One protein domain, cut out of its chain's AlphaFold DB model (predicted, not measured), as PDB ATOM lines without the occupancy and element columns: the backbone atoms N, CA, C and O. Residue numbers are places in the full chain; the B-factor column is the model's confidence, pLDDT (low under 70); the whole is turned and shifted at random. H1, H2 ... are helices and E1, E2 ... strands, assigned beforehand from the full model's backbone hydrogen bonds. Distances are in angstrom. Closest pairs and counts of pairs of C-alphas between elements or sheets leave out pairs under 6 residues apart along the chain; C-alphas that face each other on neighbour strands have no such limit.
ATOM      1  N   ILE A  14      16.542 -10.455  -1.789       87.88
ATOM      2  CA  ILE A  14      16.587 -11.026  -3.141       87.88
ATOM      3  C   ILE A  14      17.613 -10.287  -4.002       87.88
ATOM      4  O   ILE A  14      18.443 -10.926  -4.647       87.88
ATOM      5  N   THR A  15      17.630  -8.954  -3.949       87.06
ATOM      6  CA  THR A  15      18.632  -8.122  -4.634       87.06
ATOM      7  C   THR A  15      20.043  -8.379  -4.092       87.06
ATOM      8  O   THR A  15      20.994  -8.515  -4.864       87.06
ATOM      9  N   ARG A  16      20.206  -8.581  -2.776       85.62
ATOM     10  CA  ARG A  16      21.491  -9.035  -2.207       85.62
ATOM     11  C   ARG A  16      21.871 -10.452  -2.661       85.62
ATOM     12  O   ARG A  16      23.042 -10.702  -2.939       85.62
ATOM     13  N   HIS A  17      20.907 -11.366  -2.799       88.31
ATOM     14  CA  HIS A  17      21.147 -12.725  -3.313       88.31
ATOM     15  C   HIS A  17      21.547 -12.737  -4.801       88.31
ATOM     16  O   HIS A  17      22.445 -13.483  -5.186       88.31
ATOM     17  N   HIS A  18      20.960 -11.852  -5.616       87.50
ATOM     18  CA  HIS A  18      21.355 -11.600  -7.009       87.50
ATOM     19  C   HIS A  18      22.840 -11.238  -7.117       87.50
ATOM     20  O   HIS A  18      23.595 -11.929  -7.808       87.50
ATOM     21  N   PHE A  19      23.288 -10.216  -6.378       87.56
ATOM     22  CA  PHE A  19      24.697  -9.817  -6.403       87.56
ATOM     23  C   PHE A  19      25.622 -10.870  -5.789       87.56
ATOM     24  O   PHE A  19      26.726 -11.054  -6.293       87.56
ATOM     25  N   LYS A  20      25.179 -11.633  -4.778       88.06
ATOM     26  CA  LYS A  20      25.962 -12.751  -4.220       88.06
ATOM     27  C   LYS A  20      26.219 -13.845  -5.260       88.06
ATOM     28  O   LYS A  20      27.346 -14.320  -5.368       88.06
ATOM     29  N   ASN A  21      25.219 -14.193  -6.072       88.62
ATOM     30  CA  ASN A  21      25.385 -15.172  -7.150       88.62
ATOM     31  C   ASN A  21      26.243 -14.659  -8.323       88.62
ATOM     32  O   ASN A  21      26.890 -15.471  -8.987       88.62
ATOM     33  N   LEU A  22      26.292 -13.345  -8.570       85.94
ATOM     34  CA  LEU A  22      27.227 -12.748  -9.537       85.94
ATOM     35  C   LEU A  22      28.665 -12.700  -9.006       85.94
ATOM     36  O   LEU A  22      29.578 -13.147  -9.697       85.94
ATOM     37  N   ALA A  23      28.867 -12.204  -7.782       85.69
ATOM     38  CA  ALA A  23      30.183 -12.076  -7.157       85.69
ATOM     39  C   ALA A  23      30.871 -13.440  -6.976       85.69
ATOM     40  O   ALA A  23      32.035 -13.598  -7.333       85.69
ATOM     41  N   ASN A  24      30.129 -14.449  -6.506       84.69
ATOM     42  CA  ASN A  24      30.661 -15.792  -6.257       84.69
ATOM     43  C   ASN A  24      30.702 -16.680  -7.519       84.69
ATOM     44  O   ASN A  24      31.086 -17.844  -7.436       84.69
ATOM     45  N   GLY A  25      30.232 -16.190  -8.673       82.88
ATOM     46  CA  GLY A  25      30.107 -16.986  -9.900       82.88
ATOM     47  C   GLY A  25      29.072 -18.124  -9.843       82.88
ATOM     48  O   GLY A  25      29.002 -18.924 -10.774       82.88
ATOM     49  N   THR A  26      28.249 -18.200  -8.790       85.12
ATOM     50  CA  THR A  26      27.239 -19.253  -8.553       85.12
ATOM     51  C   THR A  26      25.912 -19.036  -9.291       85.12
ATOM     52  O   THR A  26      24.928 -19.728  -9.017       85.12
ATOM     53  N   ALA A  27      25.860 -18.101 -10.241       84.88
ATOM     54  CA  ALA A  27      24.722 -17.895 -11.133       84.88
ATOM     55  C   ALA A  27      24.644 -18.954 -12.257       84.88
ATOM     56  O   ALA A  27      25.653 -19.412 -12.795       84.88
ATOM     57  N   VAL A  28      23.425 -19.319 -12.658       84.94
ATOM     58  CA  VAL A  28      23.169 -20.347 -13.679       84.94
ATOM     59  C   VAL A  28      23.367 -19.760 -15.078       84.94
ATOM     60  O   VAL A  28      22.616 -18.883 -15.499       84.94
ATOM     61  N   ARG A  29      24.345 -20.264 -15.840       82.31
ATOM     62  CA  ARG A  29      24.511 -19.908 -17.261       82.31
ATOM     63  C   ARG A  29      23.567 -20.732 -18.138       82.31
ATOM     64  O   ARG A  29      23.675 -21.956 -18.204       82.31
ATOM     65  N   ASN A  30      22.662 -20.053 -18.833       82.75
ATOM     66  CA  ASN A  30      21.695 -20.660 -19.741       82.75
ATOM     67  C   ASN A  30      22.310 -20.962 -21.118       82.75
ATOM     68  O   ASN A  30      23.341 -20.418 -21.513       82.75
ATOM     69  N   LYS A  31      21.642 -21.831 -21.888       75.81
ATOM     70  CA  LYS A  31      22.107 -22.290 -23.216       75.81
ATOM     71  C   LYS A  31      22.092 -21.206 -24.304       75.81
ATOM     72  O   LYS A  31      22.670 -21.417 -25.364       75.81
ATOM     73  N   ASP A  32      21.422 -20.087 -24.054       74.31
ATOM     74  CA  ASP A  32      21.388 -18.895 -24.908       74.31
ATOM     75  C   ASP A  32      22.494 -17.874 -24.567       74.31
ATOM     76  O   ASP A  32      22.636 -16.871 -25.262       74.31
ATOM     77  N   GLY A  33      23.292 -18.137 -23.524       71.50
ATOM     78  CA  GLY A  33      24.330 -17.239 -23.019       71.50
ATOM     79  C   GLY A  33      23.863 -16.272 -21.926       71.50
ATOM     80  O   GLY A  33      24.705 -15.569 -21.372       71.50
ATOM     81  N   SER A  34      22.570 -16.245 -21.581       77.88
ATOM     82  CA  SER A  34      22.058 -15.441 -20.463       77.88
ATOM     83  C   SER A  34      22.464 -16.016 -19.098       77.88
ATOM     84  O   SER A  34      22.771 -17.205 -18.966       77.88
ATOM     85  N   VAL A  35      22.466 -15.166 -18.068       80.00
ATOM     86  CA  VAL A  35      22.851 -15.529 -16.697       80.00
ATOM     87  C   VAL A  35      21.636 -15.419 -15.771       80.00
ATOM     88  O   VAL A  35      21.208 -14.327 -15.401       80.00
ATOM     89  N   SER A  36      21.079 -16.563 -15.369       83.25
ATOM     90  CA  SER A  36      20.038 -16.653 -14.342       83.25
ATOM     91  C   SER A  36      20.670 -16.601 -12.949       83.25
ATOM     92  O   SER A  36      21.115 -17.602 -12.389       83.25
ATOM     93  N   THR A  37      20.713 -15.391 -12.402       81.31
ATOM     94  CA  THR A  37      21.222 -15.045 -11.065       81.31
ATOM     95  C   THR A  37      20.219 -15.341  -9.951       81.31
ATOM     96  O   THR A  37      20.601 -15.792  -8.873       81.31
ATOM     97  N   VAL A  38      18.935 -15.107 -10.224       85.75
ATOM     98  CA  VAL A  38      17.791 -15.322  -9.334       85.75
ATOM     99  C   VAL A  38      16.638 -15.908 -10.147       85.75
ATOM    100  O   VAL A  38      16.505 -15.663 -11.345       85.75
ATOM    101  N   TYR A  39      15.806 -16.694  -9.472       85.38
ATOM    102  CA  TYR A  39      14.451 -17.032  -9.891       85.38
ATOM    103  C   TYR A  39      13.603 -17.013  -8.622       85.38
ATOM    104  O   TYR A  39      13.848 -17.824  -7.718       85.38
ATOM    105  N   THR A  40      12.675 -16.069  -8.506       87.44
ATOM    106  CA  THR A  40      11.830 -15.919  -7.319       87.44
ATOM    107  C   THR A  40      10.669 -16.909  -7.303       87.44
ATOM    108  O   THR A  40      10.197 -17.393  -8.333       87.44
ATOM    109  N   ARG A  41      10.202 -17.233  -6.098       87.38
ATOM    110  CA  ARG A  41       8.964 -17.971  -5.844       87.38
ATOM    111  C   ARG A  41       8.184 -17.266  -4.746       87.38
ATOM    112  O   ARG A  41       8.779 -16.720  -3.821       87.38
ATOM    113  N   GLN A  42       6.863 -17.307  -4.853       88.56
ATOM    114  CA  GLN A  42       5.950 -16.800  -3.832       88.56
ATOM    115  C   GLN A  42       5.408 -17.992  -3.049       88.56
ATOM    116  O   GLN A  42       4.884 -18.929  -3.651       88.56
ATOM    117  N   VAL A  43       5.609 -17.984  -1.734       86.25
ATOM    118  CA  VAL A  43       5.316 -19.110  -0.839       86.25
ATOM    119  C   VAL A  43       4.780 -18.600   0.498       86.25
ATOM    120  O   VAL A  43       5.274 -17.611   1.028       86.25
ATOM    121  N   ASP A  44       3.793 -19.293   1.066       87.69
ATOM    122  CA  ASP A  44       3.237 -18.956   2.382       87.69
ATOM    123  C   ASP A  44       4.113 -19.532   3.513       87.69
ATOM    124  O   ASP A  44       3.903 -20.669   3.960       87.69
ATOM    125  N   LEU A  45       5.097 -18.757   3.979       83.38
ATOM    126  CA  LEU A  45       5.965 -19.129   5.106       83.38
ATOM    127  C   LEU A  45       5.404 -18.601   6.436       83.38
ATOM    128  O   LEU A  45       4.754 -17.555   6.451       83.38
ATOM    129  N   PRO A  46       5.640 -19.289   7.570       78.62
ATOM    130  CA  PRO A  46       5.375 -18.708   8.881       78.62
ATOM    131  C   PRO A  46       6.313 -17.517   9.119       78.62
ATOM    132  O   PRO A  46       7.524 -17.624   8.927       78.62
ATOM    133  N   ASN A  47       5.760 -16.386   9.552       74.69
ATOM    134  CA  ASN A  47       6.547 -15.292  10.112       74.69
ATOM    135  C   ASN A  47       7.007 -15.631  11.548       74.69
ATOM    136  O   ASN A  47       6.709 -16.698  12.085       74.69
ATOM    137  N   LYS A  48       7.692 -14.686  12.203       67.50
ATOM    138  CA  LYS A  48       8.162 -14.812  13.600       67.50
ATOM    139  C   LYS A  48       7.028 -14.953  14.636       67.50
ATOM    140  O   LYS A  48       7.294 -15.297  15.777       67.50
ATOM    141  N   GLU A  49       5.777 -14.731  14.231       69.50
ATOM    142  CA  GLU A  49       4.553 -14.902  15.032       69.50
ATOM    143  C   GLU A  49       3.861 -16.257  14.736       69.50
ATOM    144  O   GLU A  49       2.721 -16.487  15.138       69.50
ATOM    145  N   GLY A  50       4.490 -17.138  13.943       70.38
ATOM    146  CA  GLY A  50       3.928 -18.416  13.480       70.38
ATOM    147  C   GLY A  50       2.835 -18.294  12.405       70.38
ATOM    148  O   GLY A  50       2.360 -19.302  11.872       70.38
ATOM    149  N   LYS A  51       2.433 -17.072  12.043       78.88
ATOM    150  CA  LYS A  51       1.378 -16.797  11.067       78.88
ATOM    151  C   LYS A  51       1.915 -16.949   9.648       78.88
ATOM    152  O   LYS A  51       2.903 -16.323   9.280       78.88
ATOM    153  N   LYS A  52       1.224 -17.735   8.819       83.25
ATOM    154  CA  LYS A  52       1.551 -17.841   7.392       83.25
ATOM    155  C   LYS A  52       1.314 -16.512   6.675       83.25
ATOM    156  O   LYS A  52       0.209 -15.970   6.741       83.25
ATOM    157  N   VAL A  53       2.341 -16.023   5.987       85.12
ATOM    158  CA  VAL A  53       2.321 -14.804   5.172       85.12
ATOM    159  C   VAL A  53       2.942 -15.074   3.793       85.12
ATOM    160  O   VAL A  53       3.859 -15.893   3.703       85.12
ATOM    161  N   PRO A  54       2.487 -14.393   2.725       87.81
ATOM    162  CA  PRO A  54       3.131 -14.458   1.417       87.81
ATOM    163  C   PRO A  54       4.563 -13.907   1.466       87.81
ATOM    164  O   PRO A  54       4.765 -12.705   1.666       87.81
ATOM    165  N   THR A  55       5.544 -14.777   1.230       87.38
ATOM    166  CA  THR A  55       6.980 -14.464   1.225       87.38
ATOM    167  C   THR A  55       7.580 -14.692  -0.159       87.38
ATOM    168  O   THR A  55       7.288 -15.691  -0.823       87.38
ATOM    169  N   LEU A  56       8.447 -13.778  -0.596       90.62
ATOM    170  CA  LEU A  56       9.215 -13.891  -1.833       90.62
ATOM    171  C   LEU A  56      10.583 -14.513  -1.522       90.62
ATOM    172  O   LEU A  56      11.408 -13.872  -0.878       90.62
ATOM    173  N   ILE A  57      10.835 -15.742  -1.981       90.44
ATOM    174  CA  ILE A  57      12.123 -16.439  -1.798       90.44
ATOM    175  C   ILE A  57      12.861 -16.603  -3.133       90.44
ATOM    176  O   ILE A  57      12.209 -16.723  -4.175       90.44
ATOM    177  N   PRO A  58      14.203 -16.666  -3.153       91.25
ATOM    178  CA  PRO A  58      14.945 -17.075  -4.333       91.25
ATOM    179  C   PRO A  58      14.953 -18.609  -4.441       91.25
ATOM    180  O   PRO A  58      14.751 -19.327  -3.468       91.25
ATOM    181  N   SER A  59      15.219 -19.133  -5.637       89.00
ATOM    182  CA  SER A  59      15.411 -20.576  -5.865       89.00
ATOM    183  C   SER A  59      16.632 -20.917  -6.726       89.00
ATOM    184  O   SER A  59      16.828 -22.074  -7.084       89.00
ATOM    185  N   VAL A  60      17.492 -19.932  -7.012       87.25
ATOM    186  CA  VAL A  60      18.828 -20.152  -7.593       87.25
ATOM    187  C   VAL A  60      19.854 -20.184  -6.464       87.25
ATOM    188  O   VAL A  60      20.106 -19.155  -5.837       87.25
ATOM    189  N   TYR A  61      20.451 -21.343  -6.213       84.62
ATOM    190  CA  TYR A  61      21.502 -21.547  -5.213       84.62
ATOM    191  C   TYR A  61      22.590 -22.450  -5.804       84.62
ATOM    192  O   TYR A  61      22.289 -23.355  -6.579       84.62
ATOM    193  N   ASP A  62      23.848 -22.231  -5.420       82.44
ATOM    194  CA  ASP A  62      24.970 -23.148  -5.674       82.44
ATOM    195  C   ASP A  62      25.126 -23.574  -7.158       82.44
ATOM    196  O   ASP A  62      25.411 -24.733  -7.469       82.44
ATOM    197  N   GLY A  63      24.888 -22.648  -8.100       82.00
ATOM    198  CA  GLY A  63      24.949 -22.915  -9.543       82.00
ATOM    199  C   GLY A  63      23.771 -23.715 -10.114       82.00
ATOM    200  O   GLY A  63      23.876 -24.236 -11.226       82.00
ATOM    201  N   LYS A  64      22.659 -23.856  -9.377       86.00
ATOM    202  CA  LYS A  64      21.491 -24.675  -9.746       86.00
ATOM    203  C   LYS A  64      20.171 -23.951  -9.469       86.00
ATOM    204  O   LYS A  64      20.070 -23.130  -8.561       86.00
ATOM    205  N   ILE A  65      19.135 -24.301 -10.233       86.19
ATOM    206  CA  ILE A  65      17.745 -23.941  -9.923       86.19
ATOM    207  C   ILE A  65      17.159 -25.083  -9.086       86.19
ATOM    208  O   ILE A  65      17.040 -26.204  -9.579       86.19
ATOM    209  N   LEU A  66      16.830 -24.805  -7.827       87.88
ATOM    210  CA  LEU A  66      16.262 -25.774  -6.890       87.88
ATOM    211  C   LEU A  66      14.761 -25.990  -7.135       87.88
ATOM    212  O   LEU A  66      14.056 -25.119  -7.673       87.88
ATOM    213  N   ASN A  67      14.246 -27.144  -6.701       89.38
ATOM    214  CA  ASN A  67      12.799 -27.341  -6.635       89.38
ATOM    215  C   ASN A  67      12.180 -26.522  -5.484       89.38
ATOM    216  O   ASN A  67      12.878 -25.927  -4.669       89.38
ATOM    217  N   GLU A  68      10.852 -26.448  -5.437       84.88
ATOM    218  CA  GLU A  68      10.148 -25.577  -4.489       84.88
ATOM    219  C   GLU A  68      10.414 -25.929  -3.024       84.88
ATOM    220  O   GLU A  68      10.644 -25.043  -2.208       84.88
ATOM    221  N   LYS A  69      10.438 -27.228  -2.708       86.94
ATOM    222  CA  LYS A  69      10.679 -27.724  -1.352       86.94
ATOM    223  C   LYS A  69      12.124 -27.471  -0.925       86.94
ATOM    224  O   LYS A  69      12.360 -27.035   0.192       86.94
ATOM    225  N   GLU A  70      13.079 -27.699  -1.821       88.88
ATOM    226  CA  GLU A  70      14.499 -27.401  -1.596       88.88
ATOM    227  C   GLU A  70      14.754 -25.898  -1.411       88.88
ATOM    228  O   GLU A  70      15.514 -25.516  -0.527       88.88
ATOM    229  N   ALA A  71      14.097 -25.045  -2.204       87.19
ATOM    230  CA  ALA A  71      14.192 -23.593  -2.074       87.19
ATOM    231  C   ALA A  71      13.571 -23.090  -0.761       87.19
ATOM    232  O   ALA A  71      14.184 -22.276  -0.079       87.19
ATOM    233  N   VAL A  72      12.395 -23.605  -0.371       88.19
ATOM    234  CA  VAL A  72      11.764 -23.306   0.928       88.19
ATOM    235  C   VAL A  72      12.660 -23.737   2.086       88.19
ATOM    236  O   VAL A  72      12.909 -22.934   2.981       88.19
ATOM    237  N   ASN A  73      13.194 -24.961   2.048       87.19
ATOM    238  CA  ASN A  73      14.137 -25.451   3.051       87.19
ATOM    239  C   ASN A  73      15.365 -24.534   3.154       87.19
ATOM    240  O   ASN A  73      15.627 -24.009   4.229       87.19
ATOM    241  N   ARG A  74      16.057 -24.250   2.039       86.69
ATOM    242  CA  ARG A  74      17.234 -23.361   2.024       86.69
ATOM    243  C   ARG A  74      16.923 -21.928   2.464       86.69
ATOM    244  O   ARG A  74      17.785 -21.295   3.064       86.69
ATOM    245  N   ALA A  75      15.726 -21.413   2.186       85.19
ATOM    246  CA  ALA A  75      15.304 -20.100   2.664       85.19
ATOM    247  C   ALA A  75      15.148 -20.090   4.195       85.19
ATOM    248  O   ALA A  75      15.717 -19.219   4.850       85.19
ATOM    249  N   VAL A  76      14.467 -21.087   4.771       85.19
ATOM    250  CA  VAL A  76      14.299 -21.224   6.231       85.19
ATOM    251  C   VAL A  76      15.639 -21.500   6.929       85.19
ATOM    252  O   VAL A  76      15.982 -20.805   7.880       85.19
ATOM    253  N   GLU A  77      16.438 -22.439   6.413       85.62
ATOM    254  CA  GLU A  77      17.785 -22.780   6.908       85.62
ATOM    255  C   GLU A  77      18.752 -21.583   6.889       85.62
ATOM    256  O   GLU A  77      19.684 -21.535   7.687       85.62
ATOM    257  N   SER A  78      18.550 -20.607   5.994       81.44
ATOM    258  CA  SER A  78      19.427 -19.433   5.894       81.44
ATOM    259  C   SER A  78      19.255 -18.413   7.024       81.44
ATOM    260  O   SER A  78      20.122 -17.556   7.188       81.44
ATOM    261  N   GLY A  79      18.132 -18.446   7.755       79.12
ATOM    262  CA  GLY A  79      17.783 -17.436   8.763       79.12
ATOM    263  C   GLY A  79      17.570 -16.013   8.215       79.12
ATOM    264  O   GLY A  79      17.429 -15.072   8.995       79.12
ATOM    265  N   ILE A  80      17.562 -15.824   6.890       82.75
ATOM    266  CA  ILE A  80      17.421 -14.511   6.253       82.75
ATOM    267  C   ILE A  80      15.950 -14.081   6.259       82.75
ATOM    268  O   ILE A  80      15.071 -14.809   5.802       82.75
ATOM    269  N   ASP A  81      15.694 -12.857   6.718       82.06
ATOM    270  CA  ASP A  81      14.377 -12.225   6.625       82.06
ATOM    271  C   ASP A  81      14.102 -11.823   5.162       82.06
ATOM    272  O   ASP A  81      14.731 -10.909   4.613       82.06
ATOM    273  N   TYR A  82      13.215 -12.568   4.500       86.88
ATOM    274  CA  TYR A  82      12.860 -12.386   3.090       86.88
ATOM    275  C   TYR A  82      11.643 -11.455   2.927       86.88
ATOM    276  O   TYR A  82      10.808 -11.388   3.827       86.88
ATOM    277  N   PRO A  83      11.489 -10.740   1.791       85.69
ATOM    278  CA  PRO A  83      10.383  -9.800   1.601       85.69
ATOM    279  C   PRO A  83       9.012 -10.473   1.743       85.69
ATOM    280  O   PRO A  83       8.709 -11.438   1.038       85.69
ATOM    281  N   THR A  84       8.177  -9.934   2.633       86.62
ATOM    282  CA  THR A  84       6.793 -10.369   2.864       86.62
ATOM    283  C   THR A  84       5.809  -9.257   2.511       86.62
ATOM    284  O   THR A  84       6.147  -8.074   2.581       86.62
ATOM    285  N   ALA A  85       4.587  -9.624   2.126       84.56
ATOM    286  CA  ALA A  85       3.506  -8.679   1.838       84.56
ATOM    287  C   ALA A  85       2.175  -9.155   2.439       84.56
ATOM    288  O   ALA A  85       2.057 -10.301   2.877       84.56
ATOM    289  N   THR A  86       1.147  -8.300   2.455       81.25
ATOM    290  CA  THR A  86      -0.183  -8.703   2.951       81.25
ATOM    291  C   THR A  86      -0.933  -9.553   1.925       81.25
ATOM    292  O   THR A  86      -1.748 -10.401   2.293       81.25
ATOM    293  N   THR A  87      -0.616  -9.378   0.639       83.06
ATOM    294  CA  THR A  87      -1.175 -10.149  -0.473       83.06
ATOM    295  C   THR A  87      -0.109 -10.616  -1.467       83.06
ATOM    296  O   THR A  87       0.915  -9.973  -1.690       83.06
ATOM    297  N   HIS A  88      -0.419 -11.702  -2.178       82.19
ATOM    298  CA  HIS A  88       0.327 -12.138  -3.364       82.19
ATOM    299  C   HIS A  88       0.267 -11.126  -4.533       82.19
ATOM    300  O   HIS A  88       0.951 -11.300  -5.539       82.19
ATOM    301  N   GLU A  89      -0.574 -10.089  -4.477       84.00
ATOM    302  CA  GLU A  89      -0.663  -9.062  -5.526       84.00
ATOM    303  C   GLU A  89       0.392  -7.978  -5.311       84.00
ATOM    304  O   GLU A  89       1.223  -7.788  -6.195       84.00
ATOM    305  N   GLU A  90       0.474  -7.418  -4.103       83.25
ATOM    306  CA  GLU A  90       1.582  -6.553  -3.661       83.25
ATOM    307  C   GLU A  90       2.946  -7.221  -3.906       83.25
ATOM    308  O   GLU A  90       3.844  -6.634  -4.513       83.25
ATOM    309  N   LEU A  91       3.073  -8.499  -3.526       85.31
ATOM    310  CA  LEU A  91       4.301  -9.274  -3.707       85.31
ATOM    311  C   LEU A  91       4.686  -9.442  -5.191       85.31
ATOM    312  O   LEU A  91       5.868  -9.524  -5.506       85.31
ATOM    313  N   ARG A  92       3.710  -9.473  -6.117       86.00
ATOM    314  CA  ARG A  92       3.935  -9.519  -7.583       86.00
ATOM    315  C   ARG A  92       4.240  -8.157  -8.202       86.00
ATOM    316  O   ARG A  92       4.653  -8.115  -9.359       86.00
ATOM    317  N   GLU A  93       3.995  -7.054  -7.507       86.62
ATOM    318  CA  GLU A  93       4.411  -5.723  -7.963       86.62
ATOM    319  C   GLU A  93       5.824  -5.410  -7.470       86.62
ATOM    320  O   GLU A  93       6.668  -5.026  -8.279       86.62
ATOM    321  N   PHE A  94       6.124  -5.733  -6.208       84.06
ATOM    322  CA  PHE A  94       7.484  -5.695  -5.667       84.06
ATOM    323  C   PHE A  94       8.457  -6.594  -6.453       84.06
ATOM    324  O   PHE A  94       9.528  -6.141  -6.850       84.06
ATOM    325  N   ASP A  95       8.060  -7.837  -6.760       86.38
ATOM    326  CA  ASP A  95       8.865  -8.786  -7.547       86.38
ATOM    327  C   ASP A  95       9.234  -8.248  -8.944       86.38
ATOM    328  O   ASP A  95      10.365  -8.424  -9.390       86.38
ATOM    329  N   LYS A  96       8.334  -7.518  -9.618       86.06
ATOM    330  CA  LYS A  96       8.657  -6.854 -10.897       86.06
ATOM    331  C   LYS A  96       9.659  -5.721 -10.704       86.06
ATOM    332  O   LYS A  96      10.591  -5.610 -11.493       86.06
ATOM    333  N   GLN A  97       9.464  -4.899  -9.671       84.19
ATOM    334  CA  GLN A  97      10.301  -3.733  -9.407       84.19
ATOM    335  C   GLN A  97      11.758  -4.136  -9.145       84.19
ATOM    336  O   GLN A  97      12.661  -3.565  -9.750       84.19
ATOM    337  N   ILE A  98      12.002  -5.153  -8.310       84.75
ATOM    338  CA  ILE A  98      13.375  -5.613  -8.045       84.75
ATOM    339  C   ILE A  98      14.037  -6.216  -9.294       84.75
ATOM    340  O   ILE A  98      15.228  -6.005  -9.511       84.75
ATOM    341  N   HIS A  99      13.284  -6.911 -10.155       82.94
ATOM    342  CA  HIS A  99      13.822  -7.493 -11.389       82.94
ATOM    343  C   HIS A  99      14.053  -6.472 -12.517       82.94
ATOM    344  O   HIS A  99      14.809  -6.777 -13.437       82.94
ATOM    345  N   GLU A 100      13.459  -5.273 -12.467       81.25
ATOM    346  CA  GLU A 100      13.727  -4.205 -13.446       81.25
ATOM    347  C   GLU A 100      15.144  -3.617 -13.290       81.25
ATOM    348  O   GLU A 100      15.782  -3.255 -14.284       81.25
ATOM    349  N   ASP A 101      15.681  -3.591 -12.064       69.62
ATOM    350  CA  ASP A 101      17.041  -3.111 -11.789       69.62
ATOM    351  C   ASP A 101      18.123  -4.209 -11.802       69.62
ATOM    352  O   ASP A 101      19.305  -3.890 -11.976       69.62
ATOM    353  N   MET A 102      17.762  -5.494 -11.694       82.38
ATOM    354  CA  MET A 102      18.714  -6.612 -11.796       82.38
ATOM    355  C   MET A 102      19.361  -6.693 -13.187       82.38
ATOM    356  O   MET A 102      18.689  -6.872 -14.202       82.38
ATOM    357  N   GLN A 103      20.692  -6.623 -13.239       79.94
ATOM    358  CA  GLN A 103      21.479  -6.671 -14.478       79.94
ATOM    359  C   GLN A 103      22.677  -7.607 -14.323       79.94
ATOM    360  O   GLN A 103      23.290  -7.675 -13.263       79.94
ATOM    361  N   ASP A 104      23.039  -8.299 -15.404       82.00
ATOM    362  CA  ASP A 104      24.295  -9.049 -15.473       82.00
ATOM    363  C   ASP A 104      25.471  -8.056 -15.476       82.00
ATOM    364  O   ASP A 104      25.651  -7.279 -16.420       82.00
ATOM    365  N   ILE A 105      26.231  -8.035 -14.380       83.56
ATOM    366  CA  ILE A 105      27.376  -7.147 -14.159       83.56
ATOM    367  C   ILE A 105      28.605  -7.963 -13.728       83.56
ATOM    368  O   ILE A 105      28.449  -9.022 -13.118       83.56
ATOM    369  N   PRO A 106      29.839  -7.484 -13.996       84.69
ATOM    370  CA  PRO A 106      31.056  -8.174 -13.574       84.69
ATOM    371  C   PRO A 106      31.092  -8.451 -12.066       84.69
ATOM    372  O   PRO A 106      30.640  -7.620 -11.274       84.69
ATOM    373  N   ALA A 107      31.691  -9.578 -11.673       83.94
ATOM    374  CA  ALA A 107      31.773 -10.025 -10.279       83.94
ATOM    375  C   ALA A 107      32.351  -8.951  -9.335       83.94
ATOM    376  O   ALA A 107      31.790  -8.712  -8.271       83.94
ATOM    377  N   GLU A 108      33.386  -8.223  -9.770       81.94
ATOM    378  CA  GLU A 108      33.979  -7.066  -9.073       81.94
ATOM    379  C   GLU A 108      32.944  -5.971  -8.733       81.94
ATOM    380  O   GLU A 108      32.923  -5.409  -7.633       81.94
ATOM    381  N   LYS A 109      32.037  -5.673  -9.676       82.56
ATOM    382  CA  LYS A 109      30.966  -4.684  -9.485       82.56
ATOM    383  C   LYS A 109      29.875  -5.217  -8.556       82.56
ATOM    384  O   LYS A 109      29.390  -4.476  -7.707       82.56
ATOM    385  N   ALA A 110      29.535  -6.501  -8.649       82.06
ATOM    386  CA  ALA A 110      28.605  -7.135  -7.716       82.06
ATOM    387  C   ALA A 110      29.163  -7.186  -6.277       82.06
ATOM    388  O   ALA A 110      28.439  -6.895  -5.325       82.06
ATOM    389  N   ALA A 111      30.457  -7.479  -6.113       81.44
ATOM    390  CA  ALA A 111      31.147  -7.501  -4.824       81.44
ATOM    391  C   ALA A 111      31.221  -6.110  -4.171       81.44
ATOM    392  O   ALA A 111      30.945  -5.967  -2.980       81.44
ATOM    393  N   SER A 112      31.516  -5.062  -4.945       80.81
ATOM    394  CA  SER A 112      31.524  -3.682  -4.430       80.81
ATOM    395  C   SER A 112      30.124  -3.174  -4.054       80.81
ATOM    396  O   SER A 112      29.985  -2.506  -3.030       80.81
ATOM    397  N   ILE A 113      29.072  -3.553  -4.792       81.25
ATOM    398  CA  ILE A 113      27.672  -3.278  -4.408       81.25
ATOM    399  C   ILE A 113      27.296  -4.020  -3.111       81.25
ATOM    400  O   ILE A 113      26.717  -3.421  -2.206       81.25
ATOM    401  N   LEU A 114      27.694  -5.288  -2.951       79.56
ATOM    402  CA  LEU A 114      27.548  -6.017  -1.679       79.56
ATOM    403  C   LEU A 114      28.287  -5.336  -0.520       79.56
ATOM    404  O   LEU A 114      27.772  -5.312   0.597       79.56
ATOM    405  N   GLY A 115      29.459  -4.750  -0.780       72.81
ATOM    406  CA  GLY A 115      30.192  -3.927   0.182       72.81
ATOM    407  C   GLY A 115      29.391  -2.710   0.656       72.81
ATOM    408  O   GLY A 115      29.352  -2.443   1.852       72.81
ATOM    409  N   GLN A 116      28.687  -2.024  -0.252       71.75
ATOM    410  CA  GLN A 116      27.820  -0.881   0.081       71.75
ATOM    411  C   GLN A 116      26.574  -1.279   0.892       71.75
ATOM    412  O   GLN A 116      26.060  -0.464   1.656       71.75
ATOM    413  N   PHE A 117      26.100  -2.524   0.759       66.38
ATOM    414  CA  PHE A 117      24.993  -3.061   1.558       66.38
ATOM    415  C   PHE A 117      25.400  -3.541   2.963       66.38
ATOM    416  O   PHE A 117      24.516  -3.789   3.791       66.38
ATOM    417  N   LYS A 118      26.700  -3.668   3.274       58.19
ATOM    418  CA  LYS A 118      27.144  -3.869   4.663       58.19
ATOM    419  C   LYS A 118      26.822  -2.590   5.460       58.19
ATOM    420  O   LYS A 118      27.183  -1.501   5.009       58.19
TER     421      LYS A 118
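AT A GLANCE: This is residues 14 to 118 of the 718 residues of an uncharacterized protein of Phycisphaerae bacterium (UniProt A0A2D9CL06). A two-stranded hairpin, E1 and E2, lies between two helices, H2 over one side and H3 over the other. At the far end of H1, which starts beside the end of E2, H4 packs on H1. The printed part has 105 residues, with four named helices and two named strands in the order H1 E1 E2 H2 H3 H4; the class is mixed, helices and strands, and the sheet E1 - E2 is antiparallel. It is compact, with a radius of gyration of the C-alphas of 14.0 A and spans of 39 by 28 by 25 A.

HOW THE PARTS SIT: E1, residues 40 to 46, and E2, residues 52 to 58, form an antiparallel hairpin at 147 degrees; N 43 and O 55 are 3.0 A apart and N 55 and O 43 2.9 A, both within hydrogen-bond range. The closest C-alphas of E2 and H2, residues 68 to 77, are those of Ile 57 and Ala 75, 6.6 A apart. For E2 and H3, residues 88 to 101, they are those of Pro 54 and His 88, 6.0 A. H1, residues 14 to 23, is close to H3 but not clearly touching, with C-alphas of Thr 15 and Ile 98 6.8 A apart. H1 and H4, residues 107 to 117, touch at Ala 23 and Ala 107, their closest C-alphas, 4.1 A, at a steep tilt of 39 degrees, opposite ways. H2 and H4 are apart. Every O i to N i+4 pair is within hydrogen-bond range in H1, H2 and H4; in H3, 8 of 10 are.

IN THESE COORDINATES: H1 begins at C-alpha 14 (16.587, -11.026, -3.141) and H4 ends at C-alpha 117 (24.993, -3.061, 1.558). From first to last C-alpha H3 measures 20.8 A, E2 17.8 A and E1 17.7 A.

THE WHOLE: The C-alphas of Asp 32 and Glu 49 are the two farthest apart, 43.5 A. The printed part has no cut. The link from H1 to E1, residues 24 to 39, is long. Residues 48 to 49, 101 and 117 to 118 have pLDDT under 70.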